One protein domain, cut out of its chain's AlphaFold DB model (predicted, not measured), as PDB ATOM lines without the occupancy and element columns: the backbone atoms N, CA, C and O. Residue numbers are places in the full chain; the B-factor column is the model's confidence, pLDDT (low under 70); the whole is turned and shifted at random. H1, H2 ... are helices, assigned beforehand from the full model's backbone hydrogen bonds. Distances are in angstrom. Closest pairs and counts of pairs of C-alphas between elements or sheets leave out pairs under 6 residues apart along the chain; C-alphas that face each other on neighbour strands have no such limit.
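AT A GLANCE: This is residues 219 to 252 and 290 to 380 of the 514 residues of an uncharacterized protein of Colletotrichum tanaceti (UniProt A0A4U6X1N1). Two loose groups of three helices, H3, H4 and H5 at one end and H6, H7 and H8 at the other, make a long model, with the short H1 and H2 between them. Residues 363 to 370, round the turn from H7 to H8, stick out. The printed part has 125 residues with eight named helices, H1 to H8 in order, and no named strand: the class is all helix. The whole is loose, with a radius of gyration of the C-alphas of 17.5 A, and spans 54 by 27 by 26 A.

HOW THE PARTS SIT: Start at H1, residues 219 to 222, which only just touches H2, residues 228 to 233, with 3 pairs of C-alphas within 8 A; the closest are Tyr 220 and Tyr 228, 6.1 A. Next, H3, residues 239 to 249, touches residues 308 to 312 alone of H5, residues 308 to 319, the same way at a steep tilt of 40 degrees; the closest C-alphas are Phe 239 and Asp 308, 5.4 A. H4, residues 292 to 300, is close to H3 but not clearly touching, its closest C-alphas Glu 247 and Ile 295 at 6.8 A. H6, residues 336 to 349, touches H8, residues 370 to 379, with residues 342 to 345 alone; the closest C-alphas are Leu 342 and Leu 378, 7.0 A. H7, residues 353 to 364, and H8 are near each other. H3 is apart from H6, H7 and H8. Every O i to N i+4 pair is within hydrogen-bond range in H2 to H8; H1 is too short for one.

IN THESE COORDINATES: Find C-alpha 219 at (16.770, 40.782, 16.692), where H1 begins. H6, 19.5 A long, starts at C-alpha 336 (19.232, 58.388, 17.932); H7 measures 16.8 A, H5 16.6 A and H3 15.0 A. H8 ends at C-alpha 379 (3.658, 49.001, 13.315).

THE WHOLE: The farthest C-alphas, Arg 304 and Arg 364, are 55.1 A apart. Residues 253 to 289 are not printed; C-alphas 252 and 290 stand 5.7 A apart across the cut. The link from H5 to H6, 16 residues, is long. Of the printed residues, 30 are under pLDDT 70, among them 333 to 343 and 366 to 380.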
ATOM      1  N   TYR A 219      18.102  40.504  17.233       87.69
ATOM      2  CA  TYR A 219      16.770  40.782  16.692       87.69
ATOM      3  C   TYR A 219      16.514  42.263  16.464       87.69
ATOM      4  O   TYR A 219      15.994  42.645  15.422       87.69
ATOM      5  N   TYR A 220      16.950  43.104  17.402       87.31
ATOM      6  CA  TYR A 220      16.888  44.548  17.227       87.31
ATOM      7  C   TYR A 220      17.807  45.032  16.104       87.31
ATOM      8  O   TYR A 220      17.447  45.946  15.381       87.31
ATOM      9  N   LYS A 221      18.992  44.445  15.914       87.12
ATOM     10  CA  LYS A 221      19.865  44.850  14.801       87.12
ATOM     11  C   LYS A 221      19.325  44.430  13.432       87.12
ATOM     12  O   LYS A 221      19.596  45.130  12.464       87.12
ATOM     13  N   MET A 222      18.564  43.339  13.355       83.25
ATOM     14  CA  MET A 222      17.875  42.930  12.129       83.25
ATOM     15  C   MET A 222      16.630  43.767  11.843       83.25
ATOM     16  O   MET A 222      16.508  44.362  10.777       83.25
ATOM     17  N   ASP A 223      15.702  43.795  12.797       79.88
ATOM     18  CA  ASP A 223      14.445  44.525  12.711       79.88
ATOM     19  C   ASP A 223      14.304  45.397  13.969       79.88
ATOM     20  O   ASP A 223      13.668  45.018  14.962       79.88
ATOM     21  N   PRO A 224      14.908  46.598  13.955       79.56
ATOM     22  CA  PRO A 224      14.847  47.481  15.110       79.56
ATOM     23  C   PRO A 224      13.443  48.036  15.370       79.56
ATOM     24  O   PRO A 224      13.211  48.626  16.424       79.56
ATOM     25  N   ILE A 225      12.510  47.844  14.436       71.56
ATOM     26  CA  ILE A 225      11.127  48.292  14.527       71.56
ATOM     27  C   ILE A 225      10.307  47.231  15.271       71.56
ATOM     28  O   ILE A 225       9.704  47.536  16.302       71.56
ATOM     29  N   GLY A 226      10.359  45.975  14.824       74.50
ATOM     30  CA  GLY A 226       9.695  44.847  15.481       74.50
ATOM     31  C   GLY A 226      10.241  44.550  16.881       74.50
ATOM     32  O   GLY A 226       9.489  44.168  17.780       74.50
ATOM     33  N   TYR A 227      11.535  44.796  17.104       79.38
ATOM     34  CA  TYR A 227      12.228  44.421  18.341       79.38
ATOM     35  C   TYR A 227      12.734  45.606  19.171       79.38
ATOM     36  O   TYR A 227      13.588  45.439  20.045       79.38
ATOM     37  N   TYR A 228      12.174  46.805  18.972       78.44
ATOM     38  CA  TYR A 228      12.497  48.006  19.760       78.44
ATOM     39  C   TYR A 228      12.429  47.768  21.281       78.44
ATOM     40  O   TYR A 228      13.310  48.192  22.035       78.44
ATOM     41  N   ARG A 229      11.426  47.002  21.734       80.06
ATOM     42  CA  ARG A 229      11.229  46.672  23.156       80.06
ATOM     43  C   ARG A 229      12.412  45.931  23.781       80.06
ATOM     44  O   ARG A 229      12.581  46.006  24.997       80.06
ATOM     45  N   CYS A 230      13.225  45.231  22.987       85.94
ATOM     46  CA  CYS A 230      14.397  44.523  23.491       85.94
ATOM     47  C   CYS A 230      15.442  45.499  24.034       85.94
ATOM     48  O   CYS A 230      15.985  45.268  25.110       85.94
ATOM     49  N   VAL A 231      15.670  46.614  23.339       81.50
ATOM     50  CA  VAL A 231      16.630  47.648  23.755       81.50
ATOM     51  C   VAL A 231      16.051  48.555  24.837       81.50
ATOM     52  O   VAL A 231      16.751  48.915  25.779       81.50
ATOM     53  N   GLU A 232      14.766  48.893  24.736       79.31
ATOM     54  CA  GLU A 232      14.086  49.745  25.717       79.31
ATOM     55  C   GLU A 232      14.036  49.101  27.109       79.31
ATOM     56  O   GLU A 232      14.360  49.736  28.115       79.31
ATOM     57  N   LYS A 233      13.640  47.825  27.179       81.44
ATOM     58  CA  LYS A 233      13.414  47.140  28.457       81.44
ATOM     59  C   LYS A 233      14.668  46.492  29.025       81.44
ATOM     60  O   LYS A 233      14.774  46.352  30.244       81.44
ATOM     61  N   HIS A 234      15.602  46.069  28.174       84.44
ATOM     62  CA  HIS A 234      16.754  45.288  28.609       84.44
ATOM     63  C   HIS A 234      18.061  46.034  28.363       84.44
ATOM     64  O   HIS A 234      18.504  46.229  27.235       84.44
ATOM     65  N   LYS A 235      18.737  46.387  29.459       88.12
ATOM     66  CA  LYS A 235      20.097  46.927  29.423       88.12
ATOM     67  C   LYS A 235      21.104  45.778  29.413       88.12
ATOM     68  O   LYS A 235      21.381  45.173  30.452       88.12
ATOM     69  N   LEU A 236      21.619  45.444  28.232       89.56
ATOM     70  CA  LEU A 236      22.493  44.288  28.020       89.56
ATOM     71  C   LEU A 236      23.970  44.655  28.250       89.56
ATOM     72  O   LEU A 236      24.746  44.837  27.313       89.56
ATOM     73  N   TYR A 237      24.353  44.768  29.523       89.62
ATOM     74  CA  TYR A 237      25.741  44.980  29.951       89.62
ATOM     75  C   TYR A 237      26.545  43.676  29.866       89.62
ATOM     76  O   TYR A 237      26.730  42.988  30.870       89.62
ATOM     77  N   GLY A 238      26.979  43.305  28.666       89.31
ATOM     78  CA  GLY A 238      27.795  42.107  28.468       89.31
ATOM     79  C   GLY A 238      27.063  40.953  27.783       89.31
ATOM     80  O   GLY A 238      25.829  40.887  27.740       89.31
ATOM     81  N   PHE A 239      27.845  39.997  27.284       91.31
ATOM     82  CA  PHE A 239      27.336  38.883  26.487       91.31
ATOM     83  C   PHE A 239      26.481  37.926  27.328       91.31
ATOM     84  O   PHE A 239      25.469  37.405  26.863       91.31
ATOM     85  N   ASN A 240      26.806  37.765  28.615       91.12
ATOM     86  CA  ASN A 240      26.017  36.946  29.541       91.12
ATOM     87  C   ASN A 240      24.584  37.478  29.716       91.12
ATOM     88  O   ASN A 240      23.631  36.699  29.770       91.12
ATOM     89  N   ARG A 241      24.415  38.806  29.776       91.25
ATOM     90  CA  ARG A 241      23.087  39.437  29.858       91.25
ATOM     91  C   ARG A 241      22.325  39.290  28.550       91.25
ATOM     92  O   ARG A 241      21.130  39.016  28.588       91.25
ATOM     93  N   LEU A 242      23.016  39.413  27.417       92.44
ATOM     94  CA  LEU A 242      22.434  39.155  26.104       92.44
ATOM     95  C   LEU A 242      21.939  37.707  25.973       92.44
ATOM     96  O   LEU A 242      20.797  37.494  25.577       92.44
ATOM     97  N   LYS A 243      22.749  36.721  26.365       91.56
ATOM     98  CA  LYS A 243      22.384  35.298  26.342       91.56
ATOM     99  C   LYS A 243      21.115  35.026  27.154       91.56
ATOM    100  O   LYS A 243      20.165  34.441  26.643       91.56
ATOM    101  N   GLN A 244      21.069  35.535  28.385       91.81
ATOM    102  CA  GLN A 244      19.889  35.434  29.247       91.81
ATOM    103  C   GLN A 244      18.660  36.138  28.649       91.81
ATOM    104  O   GLN A 244      17.534  35.677  28.828       91.81
ATOM    105  N   HIS A 245      18.851  37.268  27.969       92.44
ATOM    106  CA  HIS A 245      17.767  37.969  27.288       92.44
ATOM    107  C   HIS A 245      17.213  37.150  26.119       92.44
ATOM    108  O   HIS A 245      16.000  36.975  26.040       92.44
ATOM    109  N   ILE A 246      18.073  36.595  25.263       90.44
ATOM    110  CA  ILE A 246      17.654  35.745  24.140       90.44
ATOM    111  C   ILE A 246      16.855  34.542  24.646       90.44
ATOM    112  O   ILE A 246      15.765  34.281  24.149       90.44
ATOM    113  N   GLU A 247      17.331  33.874  25.695       87.56
ATOM    114  CA  GLU A 247      16.639  32.732  26.300       87.56
ATOM    115  C   GLU A 247      15.243  33.086  26.844       87.56
ATOM    116  O   GLU A 247      14.323  32.274  26.774       87.56
ATOM    117  N   ARG A 248      15.062  34.304  27.371       87.06
ATOM    118  CA  ARG A 248      13.805  34.745  28.001       87.06
ATOM    119  C   ARG A 248      12.838  35.463  27.073       87.06
ATOM    120  O   ARG A 248      11.662  35.554  27.411       87.06
ATOM    121  N   CYS A 249      13.320  36.037  25.978       84.75
ATOM    122  CA  CYS A 249      12.524  36.904  25.107       84.75
ATOM    123  C   CYS A 249      12.407  36.380  23.676       84.75
ATOM    124  O   CYS A 249      11.484  36.777  22.976       84.75
ATOM    125  N   HIS A 250      13.318  35.500  23.260       85.56
ATOM    126  CA  HIS A 250      13.432  35.019  21.884       85.56
ATOM    127  C   HIS A 250      13.558  33.502  21.801       85.56
ATOM    128  O   HIS A 250      14.062  32.989  20.810       85.56
ATOM    129  N   ASN A 251      13.140  32.776  22.834       80.00
ATOM    130  CA  ASN A 251      13.048  31.327  22.780       80.00
ATOM    131  C   ASN A 251      11.649  30.923  22.300       80.00
ATOM    132  O   ASN A 251      10.648  31.349  22.874       80.00
ATOM    133  N   THR A 252      11.581  30.054  21.296       68.19
ATOM    134  CA  THR A 252      10.338  29.477  20.766       68.19
ATOM    135  C   THR A 252       9.507  28.811  21.869       68.19
ATOM    136  O   THR A 252       8.280  28.839  21.819       68.19
ATOM    137  N   PHE A 290      14.551  31.775  18.380       76.69
ATOM    138  CA  PHE A 290      15.460  30.644  18.615       76.69
ATOM    139  C   PHE A 290      14.721  29.349  18.963       76.69
ATOM    140  O   PHE A 290      13.892  29.325  19.874       76.69
ATOM    141  N   ASN A 291      15.071  28.244  18.306       79.44
ATOM    142  CA  ASN A 291      14.648  26.902  18.721       79.44
ATOM    143  C   ASN A 291      15.462  26.459  19.965       79.44
ATOM    144  O   ASN A 291      16.638  26.820  20.057       79.44
ATOM    145  N   PRO A 292      14.921  25.673  20.918       78.31
ATOM    146  CA  PRO A 292      15.680  25.070  22.019       78.31
ATOM    147  C   PRO A 292      17.062  24.501  21.653       78.31
ATOM    148  O   PRO A 292      18.023  24.755  22.378       78.31
ATOM    149  N   ASP A 293      17.208  23.823  20.512       81.25
ATOM    150  CA  ASP A 293      18.514  23.310  20.065       81.25
ATOM    151  C   ASP A 293      19.509  24.436  19.746       81.25
ATOM    152  O   ASP A 293      20.703  24.324  20.015       81.25
ATOM    153  N   GLU A 294      19.030  25.548  19.187       84.88
ATOM    154  CA  GLU A 294      19.843  26.735  18.910       84.88
ATOM    155  C   GLU A 294      20.251  27.441  20.207       84.88
ATOM    156  O   GLU A 294      21.395  27.877  20.332       84.88
ATOM    157  N   ILE A 295      19.352  27.503  21.198       84.06
ATOM    158  CA  ILE A 295      19.683  27.990  22.544       84.06
ATOM    159  C   ILE A 295      20.759  27.103  23.181       84.06
ATOM    160  O   ILE A 295      21.724  27.627  23.737       84.06
ATOM    161  N   ALA A 296      20.645  25.778  23.056       85.38
ATOM    162  CA  ALA A 296      21.649  24.844  23.555       85.38
ATOM    163  C   ALA A 296      23.002  25.025  22.841       85.38
ATOM    164  O   ALA A 296      24.043  25.048  23.498       85.38
ATOM    165  N   ARG A 297      23.014  25.245  21.517       86.06
ATOM    166  CA  ARG A 297      24.245  25.579  20.771       86.06
ATOM    167  C   ARG A 297      24.858  26.893  21.240       86.06
ATOM    168  O   ARG A 297      26.054  26.938  21.513       86.06
ATOM    169  N   LEU A 298      24.049  27.935  21.420       87.00
ATOM    170  CA  LEU A 298      24.500  29.202  22.000       87.00
ATOM    171  C   LEU A 298      25.066  29.009  23.420       87.00
ATOM    172  O   LEU A 298      25.955  29.745  23.855       87.00
ATOM    173  N   GLN A 299      24.546  28.032  24.165       84.56
ATOM    174  CA  GLN A 299      25.004  27.723  25.510       84.56
ATOM    175  C   GLN A 299      26.327  26.960  25.545       84.56
ATOM    176  O   GLN A 299      27.172  27.319  26.369       84.56
ATOM    177  N   ASN A 300      26.501  25.977  24.663       87.00
ATOM    178  CA  ASN A 300      27.550  24.962  24.765       87.00
ATOM    179  C   ASN A 300      28.698  25.145  23.763       87.00
ATOM    180  O   ASN A 300      29.823  24.750  24.058       87.00
ATOM    181  N   ASN A 301      28.445  25.764  22.605       88.81
ATOM    182  CA  ASN A 301      29.415  25.839  21.504       88.81
ATOM    183  C   ASN A 301      30.168  27.173  21.449       88.81
ATOM    184  O   ASN A 301      30.951  27.399  20.528       88.81
ATOM    185  N   LEU A 302      29.943  28.065  22.416       88.12
ATOM    186  CA  LEU A 302      30.615  29.356  22.449       88.12
ATOM    187  C   LEU A 302      32.128  29.157  22.662       88.12
ATOM    188  O   LEU A 302      32.520  28.583  23.685       88.12
ATOM    189  N   PRO A 303      32.995  29.660  21.762       86.56
ATOM    190  CA  PRO A 303      34.433  29.521  21.935       86.56
ATOM    191  C   PRO A 303      34.910  30.211  23.217       86.56
ATOM    192  O   PRO A 303      34.523  31.343  23.536       86.56
ATOM    193  N   ARG A 304      35.766  29.516  23.973       86.94
ATOM    194  CA  ARG A 304      36.370  30.054  25.198       86.94
ATOM    195  C   ARG A 304      37.400  31.135  24.857       86.94
ATOM    196  O   ARG A 304      38.028  31.087  23.806       86.94
ATOM    197  N   GLY A 305      37.565  32.111  25.751       87.81
ATOM    198  CA  GLY A 305      38.572  33.175  25.616       87.81
ATOM    199  C   GLY A 305      38.212  34.329  24.671       87.81
ATOM    200  O   GLY A 305      38.999  35.258  24.533       87.81
ATOM    201  N   LEU A 306      37.032  34.321  24.040       90.19
ATOM    202  CA  LEU A 306      36.592  35.437  23.197       90.19
ATOM    203  C   LEU A 306      36.181  36.665  24.019       90.19
ATOM    204  O   LEU A 306      35.555  36.548  25.081       90.19
ATOM    205  N   SER A 307      36.452  37.853  23.471       92.25
ATOM    206  CA  SER A 307      35.893  39.093  24.001       92.25
ATOM    207  C   SER A 307      34.374  39.108  23.824       92.25
ATOM    208  O   SER A 307      33.812  38.467  22.938       92.25
ATOM    209  N   ASP A 308      33.684  39.878  24.652       91.81
ATOM    210  CA  ASP A 308      32.231  40.037  24.591       91.81
ATOM    211  C   ASP A 308      31.725  40.552  23.231       91.81
ATOM    212  O   ASP A 308      30.660  40.152  22.758       91.81
ATOM    213  N   ARG A 309      32.537  41.379  22.564       92.81
ATOM    214  CA  ARG A 309      32.300  41.851  21.198       92.81
ATOM    215  C   ARG A 309      32.368  40.702  20.191       92.81
ATOM    216  O   ARG A 309      31.506  40.591  19.324       92.81
ATOM    217  N   ASP A 310      33.383  39.853  20.307       93.81
ATOM    218  CA  ASP A 310      33.612  38.756  19.364       93.81
ATOM    219  C   ASP A 310      32.612  37.620  19.575       93.81
ATOM    220  O   ASP A 310      32.122  37.055  18.603       93.81
ATOM    221  N   LYS A 311      32.216  37.354  20.825       94.12
ATOM    222  CA  LYS A 311      31.110  36.443  21.156       94.12
ATOM    223  C   LYS A 311      29.801  36.880  20.502       94.12
ATOM    224  O   LYS A 311      29.071  36.046  19.972       94.12
ATOM    225  N   TRP A 312      29.509  38.184  20.520       94.56
ATOM    226  CA  TRP A 312      28.331  38.738  19.851       94.56
ATOM    227  C   TRP A 312      28.356  38.459  18.351       94.56
ATOM    228  O   TRP A 312      27.370  38.000  17.786       94.56
ATOM    229  N   TYR A 313      29.498  38.698  17.710       94.00
ATOM    230  CA  TYR A 313      29.631  38.454  16.281       94.00
ATOM    231  C   TYR A 313      29.625  36.976  15.915       94.00
ATOM    232  O   TYR A 313      29.015  36.624  14.917       94.00
ATOM    233  N   TRP A 314      30.223  36.114  16.734       93.62
ATOM    234  CA  TRP A 314      30.115  34.669  16.560       93.62
ATOM    235  C   TRP A 314      28.648  34.222  16.571       93.62
ATOM    236  O   TRP A 314      28.221  33.483  15.695       93.62
ATOM    237  N   MET A 315      27.848  34.737  17.511       92.62
ATOM    238  CA  MET A 315      26.406  34.477  17.545       92.62
ATOM    239  C   MET A 315      25.704  35.014  16.290       92.62
ATOM    240  O   MET A 315      24.814  34.349  15.764       92.62
ATOM    241  N   TRP A 316      26.074  36.207  15.815       92.44
ATOM    242  CA  TRP A 316      25.522  36.741  14.572       92.44
ATOM    243  C   TRP A 316      25.810  35.809  13.392       92.44
ATOM    244  O   TRP A 316      24.899  35.426  12.669       92.44
ATOM    245  N   ASP A 317      27.065  35.412  13.232       90.75
ATOM    246  CA  ASP A 317      27.507  34.601  12.103       90.75
ATOM    247  C   ASP A 317      26.892  33.187  12.152       90.75
ATOM    248  O   ASP A 317      26.535  32.644  11.112       90.75
ATOM    249  N   GLU A 318      26.683  32.623  13.345       87.94
ATOM    250  CA  GLU A 318      26.067  31.301  13.531       87.94
ATOM    251  C   GLU A 318      24.556  31.298  13.242       87.94
ATOM    252  O   GLU A 318      24.041  30.396  12.581       87.94
ATOM    253  N   PHE A 319      23.817  32.290  13.751       85.81
ATOM    254  CA  PHE A 319      22.347  32.266  13.739       85.81
ATOM    255  C   PHE A 319      21.712  33.229  12.740       85.81
ATOM    256  O   PHE A 319      20.506  33.168  12.529       85.81
ATOM    257  N   PHE A 320      22.486  34.132  12.147       85.94
ATOM    258  CA  PHE A 320      21.999  35.190  11.262       85.94
ATOM    259  C   PHE A 320      22.830  35.288   9.976       85.94
ATOM    260  O   PHE A 320      22.852  36.339   9.338       85.94
ATOM    261  N   ALA A 321      23.465  34.187   9.556       83.06
ATOM    262  CA  ALA A 321      24.316  34.105   8.363       83.06
ATOM    263  C   ALA A 321      23.643  34.594   7.066       83.06
ATOM    264  O   ALA A 321      24.318  35.032   6.138       83.06
ATOM    265  N   ALA A 322      22.309  34.531   6.991       80.31
ATOM    266  CA  ALA A 322      21.540  35.037   5.856       80.31
ATOM    267  C   ALA A 322      21.535  36.579   5.744       80.31
ATOM    268  O   ALA A 322      21.120  37.113   4.717       80.31
ATOM    269  N   HIS A 323      21.984  37.296   6.779       80.50
ATOM    270  CA  HIS A 323      21.950  38.754   6.863       80.50
ATOM    271  C   HIS A 323      23.364  39.347   6.913       80.50
ATOM    272  O   HIS A 323      24.262  38.773   7.538       80.50
ATOM    273  N   PRO A 324      23.580  40.533   6.310       85.88
ATOM    274  CA  PRO A 324      24.868  41.203   6.382       85.88
ATOM    275  C   PRO A 324      25.220  41.526   7.834       85.88
ATOM    276  O   PRO A 324      24.385  41.994   8.612       85.88
ATOM    277  N   ARG A 325      26.481  41.288   8.188       88.31
ATOM    278  CA  ARG A 325      26.997  41.526   9.535       88.31
ATOM    279  C   ARG A 325      26.930  43.020   9.894       88.31
ATOM    280  O   ARG A 325      27.471  43.840   9.149       88.31
ATOM    281  N   PRO A 326      26.323  43.397  11.034       88.25
ATOM    282  CA  PRO A 326      26.225  44.788  11.452       88.25
ATOM    283  C   PRO A 326      27.589  45.413  11.749       88.25
ATOM    284  O   PRO A 326      28.487  44.768  12.293       88.25
ATOM    285  N   GLU A 327      27.710  46.712  11.475       86.06
ATOM    286  CA  GLU A 327      28.935  47.488  11.718       86.06
ATOM    287  C   GLU A 327      29.360  47.468  13.195       86.06
ATOM    288  O   GLU A 327      30.550  47.453  13.514       86.06
ATOM    289  N   SER A 328      28.388  47.431  14.112       89.12
ATOM    290  CA  SER A 328      28.616  47.466  15.556       89.12
ATOM    291  C   SER A 328      27.661  46.529  16.308       89.12
ATOM    292  O   SER A 328      26.456  46.553  16.037       89.12
ATOM    293  N   PRO A 329      28.159  45.766  17.303       91.06
ATOM    294  CA  PRO A 329      27.338  44.919  18.168       91.06
ATOM    295  C   PRO A 329      26.666  45.713  19.295       91.06
ATOM    296  O   PRO A 329      25.905  45.158  20.084       91.06
ATOM    297  N   TYR A 330      26.968  47.006  19.408       89.88
ATOM    298  CA  TYR A 330      26.454  47.869  20.459       89.88
ATOM    299  C   TYR A 330      25.259  48.684  19.967       89.88
ATOM    300  O   TYR A 330      25.144  49.017  18.781       89.88
ATOM    301  N   VAL A 331      24.368  49.009  20.897       84.81
ATOM    302  CA  VAL A 331      23.340  50.034  20.696       84.81
ATOM    303  C   VAL A 331      24.050  51.383  20.693       84.81
ATOM    304  O   VAL A 331      24.889  51.634  21.560       84.81
ATOM    305  N   TYR A 332      23.748  52.252  19.728       76.38
ATOM    306  CA  TYR A 332      24.233  53.629  19.826       76.38
ATOM    307  C   TYR A 332      23.435  54.317  20.930       76.38
ATOM    308  O   TYR A 332      22.210  54.383  20.844       76.38
ATOM    309  N   GLU A 333      24.110  54.785  21.982       58.44
ATOM    310  CA  GLU A 333      23.417  55.338  23.144       58.44
ATOM    311  C   GLU A 333      22.463  56.482  22.759       58.44
ATOM    312  O   GLU A 333      22.779  57.368  21.959       58.44
ATOM    313  N   GLY A 334      21.262  56.437  23.343       57.19
ATOM    314  CA  GLY A 334      20.235  57.465  23.218       57.19
ATOM    315  C   GLY A 334      19.127  57.162  22.209       57.19
ATOM    316  O   GLY A 334      19.019  56.095  21.614       57.19
ATOM    317  N   ILE A 335      18.265  58.156  22.004       54.00
ATOM    318  CA  ILE A 335      17.078  58.052  21.144       54.00
ATOM    319  C   ILE A 335      17.463  58.086  19.647       54.00
ATOM    320  O   ILE A 335      16.598  58.101  18.782       54.00
ATOM    321  N   ARG A 336      18.759  58.118  19.298       61.22
ATOM    322  CA  ARG A 336      19.232  58.388  17.932       61.22
ATOM    323  C   ARG A 336      18.911  57.263  16.950       61.22
ATOM    324  O   ARG A 336      18.473  57.569  15.844       61.22
ATOM    325  N   GLU A 337      19.109  56.000  17.328       64.56
ATOM    326  CA  GLU A 337      18.734  54.849  16.487       64.56
ATOM    327  C   GLU A 337      17.203  54.781  16.298       64.56
ATOM    328  O   GLU A 337      16.755  54.859  15.149       64.56
ATOM    329  N   PRO A 338      16.376  54.767  17.369       63.62
ATOM    330  CA  PRO A 338      14.919  54.800  17.235       63.62
ATOM    331  C   PRO A 338      14.392  56.028  16.482       63.62
ATOM    332  O   PRO A 338      13.536  55.886  15.617       63.62
ATOM    333  N   LEU A 339      14.919  57.233  16.732       64.06
ATOM    334  CA  LEU A 339      14.503  58.445  16.016       64.06
ATOM    335  C   LEU A 339      14.914  58.422  14.550       64.06
ATOM    336  O   LEU A 339      14.130  58.865  13.714       64.06
ATOM    337  N   ARG A 340      16.102  57.913  14.194       68.94
ATOM    338  CA  ARG A 340      16.478  57.738  12.779       68.94
ATOM    339  C   ARG A 340      15.502  56.812  12.060       68.94
ATOM    340  O   ARG A 340      15.105  57.100  10.935       68.94
ATOM    341  N   LEU A 341      15.084  55.736  12.717       67.25
ATOM    342  CA  LEU A 341      14.121  54.796  12.152       67.25
ATOM    343  C   LEU A 341      12.730  55.420  12.041       67.25
ATOM    344  O   LEU A 341      12.146  55.403  10.961       67.25
ATOM    345  N   LEU A 342      12.238  56.056  13.106       67.69
ATOM    346  CA  LEU A 342      10.947  56.748  13.125       67.69
ATOM    347  C   LEU A 342      10.887  57.872  12.090       67.69
ATOM    348  O   LEU A 342       9.903  57.981  11.364       67.69
ATOM    349  N   THR A 343      11.940  58.681  11.962       69.12
ATOM    350  CA  THR A 343      12.019  59.723  10.927       69.12
ATOM    351  C   THR A 343      12.068  59.124   9.523       69.12
ATOM    352  O   THR A 343      11.436  59.662   8.618       69.12
ATOM    353  N   GLY A 344      12.741  57.987   9.327       72.38
ATOM    354  CA  GLY A 344      12.719  57.247   8.064       72.38
ATOM    355  C   GLY A 344      11.335  56.687   7.710       72.38
ATOM    356  O   GLY A 344      10.910  56.775   6.560       72.38
ATOM    357  N   ILE A 345      10.604  56.137   8.685       70.19
ATOM    358  CA  ILE A 345       9.222  55.659   8.513       70.19
ATOM    359  C   ILE A 345       8.291  56.833   8.220       70.19
ATOM    360  O   ILE A 345       7.548  56.783   7.244       70.19
ATOM    361  N   ALA A 346       8.363  57.905   9.009       68.75
ATOM    362  CA  ALA A 346       7.541  59.095   8.821       68.75
ATOM    363  C   ALA A 346       7.790  59.736   7.450       68.75
ATOM    364  O   ALA A 346       6.839  60.101   6.776       68.75
ATOM    365  N   ARG A 347       9.046  59.808   6.982       74.31
ATOM    366  CA  ARG A 347       9.373  60.294   5.629       74.31
ATOM    367  C   ARG A 347       8.759  59.425   4.533       74.31
ATOM    368  O   ARG A 347       8.188  59.966   3.595       74.31
ATOM    369  N   ARG A 348       8.853  58.097   4.655       71.69
ATOM    370  CA  ARG A 348       8.268  57.158   3.679       71.69
ATOM    371  C   ARG A 348       6.741  57.210   3.656       71.69
ATOM    372  O   ARG A 348       6.148  57.046   2.598       71.69
ATOM    373  N   ASN A 349       6.122  57.473   4.804       68.12
ATOM    374  CA  ASN A 349       4.671  57.492   4.966       68.12
ATOM    375  C   ASN A 349       4.068  58.906   4.968       68.12
ATOM    376  O   ASN A 349       2.865  59.047   5.141       68.12
ATOM    377  N   ALA A 350       4.862  59.956   4.737       70.12
ATOM    378  CA  ALA A 350       4.397  61.345   4.821       70.12
ATOM    379  C   ALA A 350       3.256  61.671   3.840       70.12
ATOM    380  O   ALA A 350       2.483  62.592   4.084       70.12
ATOM    381  N   ALA A 351       3.157  60.923   2.738       72.12
ATOM    382  CA  ALA A 351       2.101  61.066   1.742       72.12
ATOM    383  C   ALA A 351       0.927  60.088   1.939       72.12
ATOM    384  O   ALA A 351      -0.026  60.140   1.163       72.12
ATOM    385  N   SER A 352       0.981  59.178   2.923       77.75
ATOM    386  CA  SER A 352      -0.100  58.218   3.139       77.75
ATOM    387  C   SER A 352      -1.216  58.836   3.981       77.75
ATOM    388  O   SER A 352      -0.990  59.438   5.032       77.75
ATOM    389  N   GLN A 353      -2.450  58.674   3.505       72.69
ATOM    390  CA  GLN A 353      -3.639  59.142   4.215       72.69
ATOM    391  C   GLN A 353      -3.797  58.426   5.568       72.69
ATOM    392  O   GLN A 353      -4.105  59.064   6.566       72.69
ATOM    393  N   GLU A 354      -3.447  57.137   5.622       71.38
ATOM    394  CA  GLU A 354      -3.417  56.317   6.842       71.38
ATOM    395  C   GLU A 354      -2.522  56.917   7.939       71.38
ATOM    396  O   GLU A 354      -2.897  56.939   9.110       71.38
ATOM    397  N   PHE A 355      -1.344  57.433   7.571       72.88
ATOM    398  CA  PHE A 355      -0.427  58.055   8.525       72.88
ATOM    399  C   PHE A 355      -0.951  59.403   9.030       72.88
ATOM    400  O   PHE A 355      -0.824  59.709  10.217       72.88
ATOM    401  N   GLY A 356      -1.578  60.189   8.147       73.31
ATOM    402  CA  GLY A 356      -2.245  61.441   8.509       73.31
ATOM    403  C   GLY A 356      -3.415  61.229   9.474       73.31
ATOM    404  O   GLY A 356      -3.478  61.886  10.513       73.31
ATOM    405  N   ASP A 357      -4.287  60.265   9.177       76.88
ATOM    406  CA  ASP A 357      -5.436  59.917  10.017       76.88
ATOM    407  C   ASP A 357      -4.988  59.392  11.389       76.88
ATOM    408  O   ASP A 357      -5.535  59.783  12.424       76.88
ATOM    409  N   TRP A 358      -3.935  58.568  11.428       79.31
ATOM    410  CA  TRP A 358      -3.348  58.105  12.685       79.31
ATOM    411  C   TRP A 358      -2.770  59.255  13.528       79.31
ATOM    412  O   TRP A 358      -3.036  59.330  14.733       79.31
ATOM    413  N   LEU A 359      -2.018  60.177  12.910       71.94
ATOM    414  CA  LEU A 359      -1.460  61.347  13.598       71.94
ATOM    415  C   LEU A 359      -2.564  62.224  14.201       71.94
ATOM    416  O   LEU A 359      -2.460  62.628  15.360       71.94
ATOM    417  N   GLU A 360      -3.634  62.489  13.451       73.88
ATOM    418  CA  GLU A 360      -4.787  63.278  13.907       73.88
ATOM    419  C   GLU A 360      -5.506  62.633  15.102       73.88
ATOM    420  O   GLU A 360      -5.802  63.304  16.098       73.88
ATOM    421  N   VAL A 361      -5.736  61.316  15.059       78.19
ATOM    422  CA  VAL A 361      -6.327  60.568  16.182       78.19
ATOM    423  C   VAL A 361      -5.447  60.672  17.430       78.19
ATOM    424  O   VAL A 361      -5.954  60.866  18.543       78.19
ATOM    425  N   ARG A 362      -4.123  60.597  17.261       70.25
ATOM    426  CA  ARG A 362      -3.183  60.598  18.384       70.25
ATOM    427  C   ARG A 362      -2.967  61.977  18.995       70.25
ATOM    428  O   ARG A 362      -2.947  62.095  20.219       70.25
ATOM    429  N   LEU A 363      -2.891  63.029  18.180       68.44
ATOM    430  CA  LEU A 363      -2.845  64.415  18.659       68.44
ATOM    431  C   LEU A 363      -4.098  64.781  19.472       68.44
ATOM    432  O   LEU A 363      -4.028  65.608  20.382       68.44
ATOM    433  N   ARG A 364      -5.237  64.133  19.188       72.50
ATOM    434  CA  ARG A 364      -6.505  64.326  19.905       72.50
ATOM    435  C   ARG A 364      -6.620  63.516  21.205       72.50
ATOM    436  O   ARG A 364      -7.446  63.859  22.049       72.50
ATOM    437  N   THR A 365      -5.796  62.483  21.403       70.25
ATOM    438  CA  THR A 365      -5.791  61.625  22.606       70.25
ATOM    439  C   THR A 365      -4.389  61.523  23.229       70.25
ATOM    440  O   THR A 365      -3.706  60.509  23.096       70.25
ATOM    441  N   PRO A 366      -3.939  62.549  23.980       57.59
ATOM    442  CA  PRO A 366      -2.573  62.607  24.516       57.59
ATOM    443  C   PRO A 366      -2.293  61.640  25.678       57.59
ATOM    444  O   PRO A 366      -1.240  61.725  26.302       57.59
ATOM    445  N   SER A 367      -3.233  60.763  26.041       54.19
ATOM    446  CA  SER A 367      -3.182  59.993  27.293       54.19
ATOM    447  C   SER A 367      -2.191  58.837  27.285       54.19
ATOM    448  O   SER A 367      -2.067  58.134  28.286       54.19
ATOM    449  N   ALA A 368      -1.545  58.578  26.160       58.44
ATOM    450  CA  ALA A 368      -0.781  57.370  25.983       58.44
ATOM    451  C   ALA A 368       0.718  57.657  25.982       58.44
ATOM    452  O   ALA A 368       1.212  58.609  25.379       58.44
ATOM    453  N   PHE A 369       1.410  56.821  26.748       63.78
ATOM    454  CA  PHE A 369       2.833  56.916  27.021       63.78
ATOM    455  C   PHE A 369       3.635  56.875  25.712       63.78
ATOM    456  O   PHE A 369       3.222  56.228  24.748       63.78
ATOM    457  N   TRP A 370       4.774  57.568  25.663       56.62
ATOM    458  CA  TRP A 370       5.594  57.665  24.450       56.62
ATOM    459  C   TRP A 370       5.993  56.291  23.885       56.62
ATOM    460  O   TRP A 370       6.009  56.134  22.668       56.62
ATOM    461  N   ASP A 371       6.177  55.273  24.728       56.81
ATOM    462  CA  ASP A 371       6.474  53.896  24.298       56.81
ATOM    463  C   ASP A 371       5.341  53.277  23.458       56.81
ATOM    464  O   ASP A 371       5.587  52.508  22.528       56.81
ATOM    465  N   ASP A 372       4.085  53.633  23.747       66.19
ATOM    466  CA  ASP A 372       2.913  53.194  22.981       66.19
ATOM    467  C   ASP A 372       2.807  53.958  21.652       66.19
ATOM    468  O   ASP A 372       2.451  53.385  20.626       66.19
ATOM    469  N   VAL A 373       3.204  55.238  21.638       65.19
ATOM    470  CA  VAL A 373       3.297  56.039  20.404       65.19
ATOM    471  C   VAL A 373       4.346  55.450  19.465       65.19
ATOM    472  O   VAL A 373       4.065  55.254  18.285       65.19
ATOM    473  N   ILE A 374       5.538  55.155  19.991       66.00
ATOM    474  CA  ILE A 374       6.644  54.570  19.232       66.00
ATOM    475  C   ILE A 374       6.236  53.187  18.728       66.00
ATOM    476  O   ILE A 374       6.319  52.949  17.530       66.00
ATOM    477  N   GLY A 375       5.705  52.316  19.592       63.34
ATOM    478  CA  GLY A 375       5.221  50.996  19.185       63.34
ATOM    479  C   GLY A 375       4.201  51.051  18.041       63.34
ATOM    480  O   GLY A 375       4.344  50.320  17.067       63.34
ATOM    481  N   GLN A 376       3.227  51.963  18.106       66.38
ATOM    482  CA  GLN A 376       2.204  52.116  17.065       66.38
ATOM    483  C   GLN A 376       2.753  52.695  15.749       66.38
ATOM    484  O   GLN A 376       2.405  52.215  14.669       66.38
ATOM    485  N   LEU A 377       3.649  53.687  15.825       64.56
ATOM    486  CA  LEU A 377       4.358  54.242  14.662       64.56
ATOM    487  C   LEU A 377       5.179  53.182  13.935       64.56
ATOM    488  O   LEU A 377       5.196  53.131  12.707       64.56
ATOM    489  N   LEU A 378       5.862  52.348  14.713       61.44
ATOM    490  CA  LEU A 378       6.679  51.257  14.217       61.44
ATOM    491  C   LEU A 378       5.811  50.203  13.503       61.44
ATOM    492  O   LEU A 378       6.215  49.689  12.468       61.44
ATOM    493  N   THR A 379       4.580  49.958  13.958       61.69
ATOM    494  CA  THR A 379       3.658  49.001  13.315       61.69
ATOM    495  C   THR A 379       2.918  49.520  12.077       61.69
ATOM    496  O   THR A 379       2.384  48.715  11.323       61.69
ATOM    497  N   LEU A 380       2.874  50.835  11.824       56.09
ATOM    498  CA  LEU A 380       1.921  51.432  10.868       56.09
ATOM    499  C   LEU A 380       2.118  51.093   9.391       56.09
ATOM    500  O   LEU A 380       1.217  51.338   8.597       56.09
TER     501      LEU A 380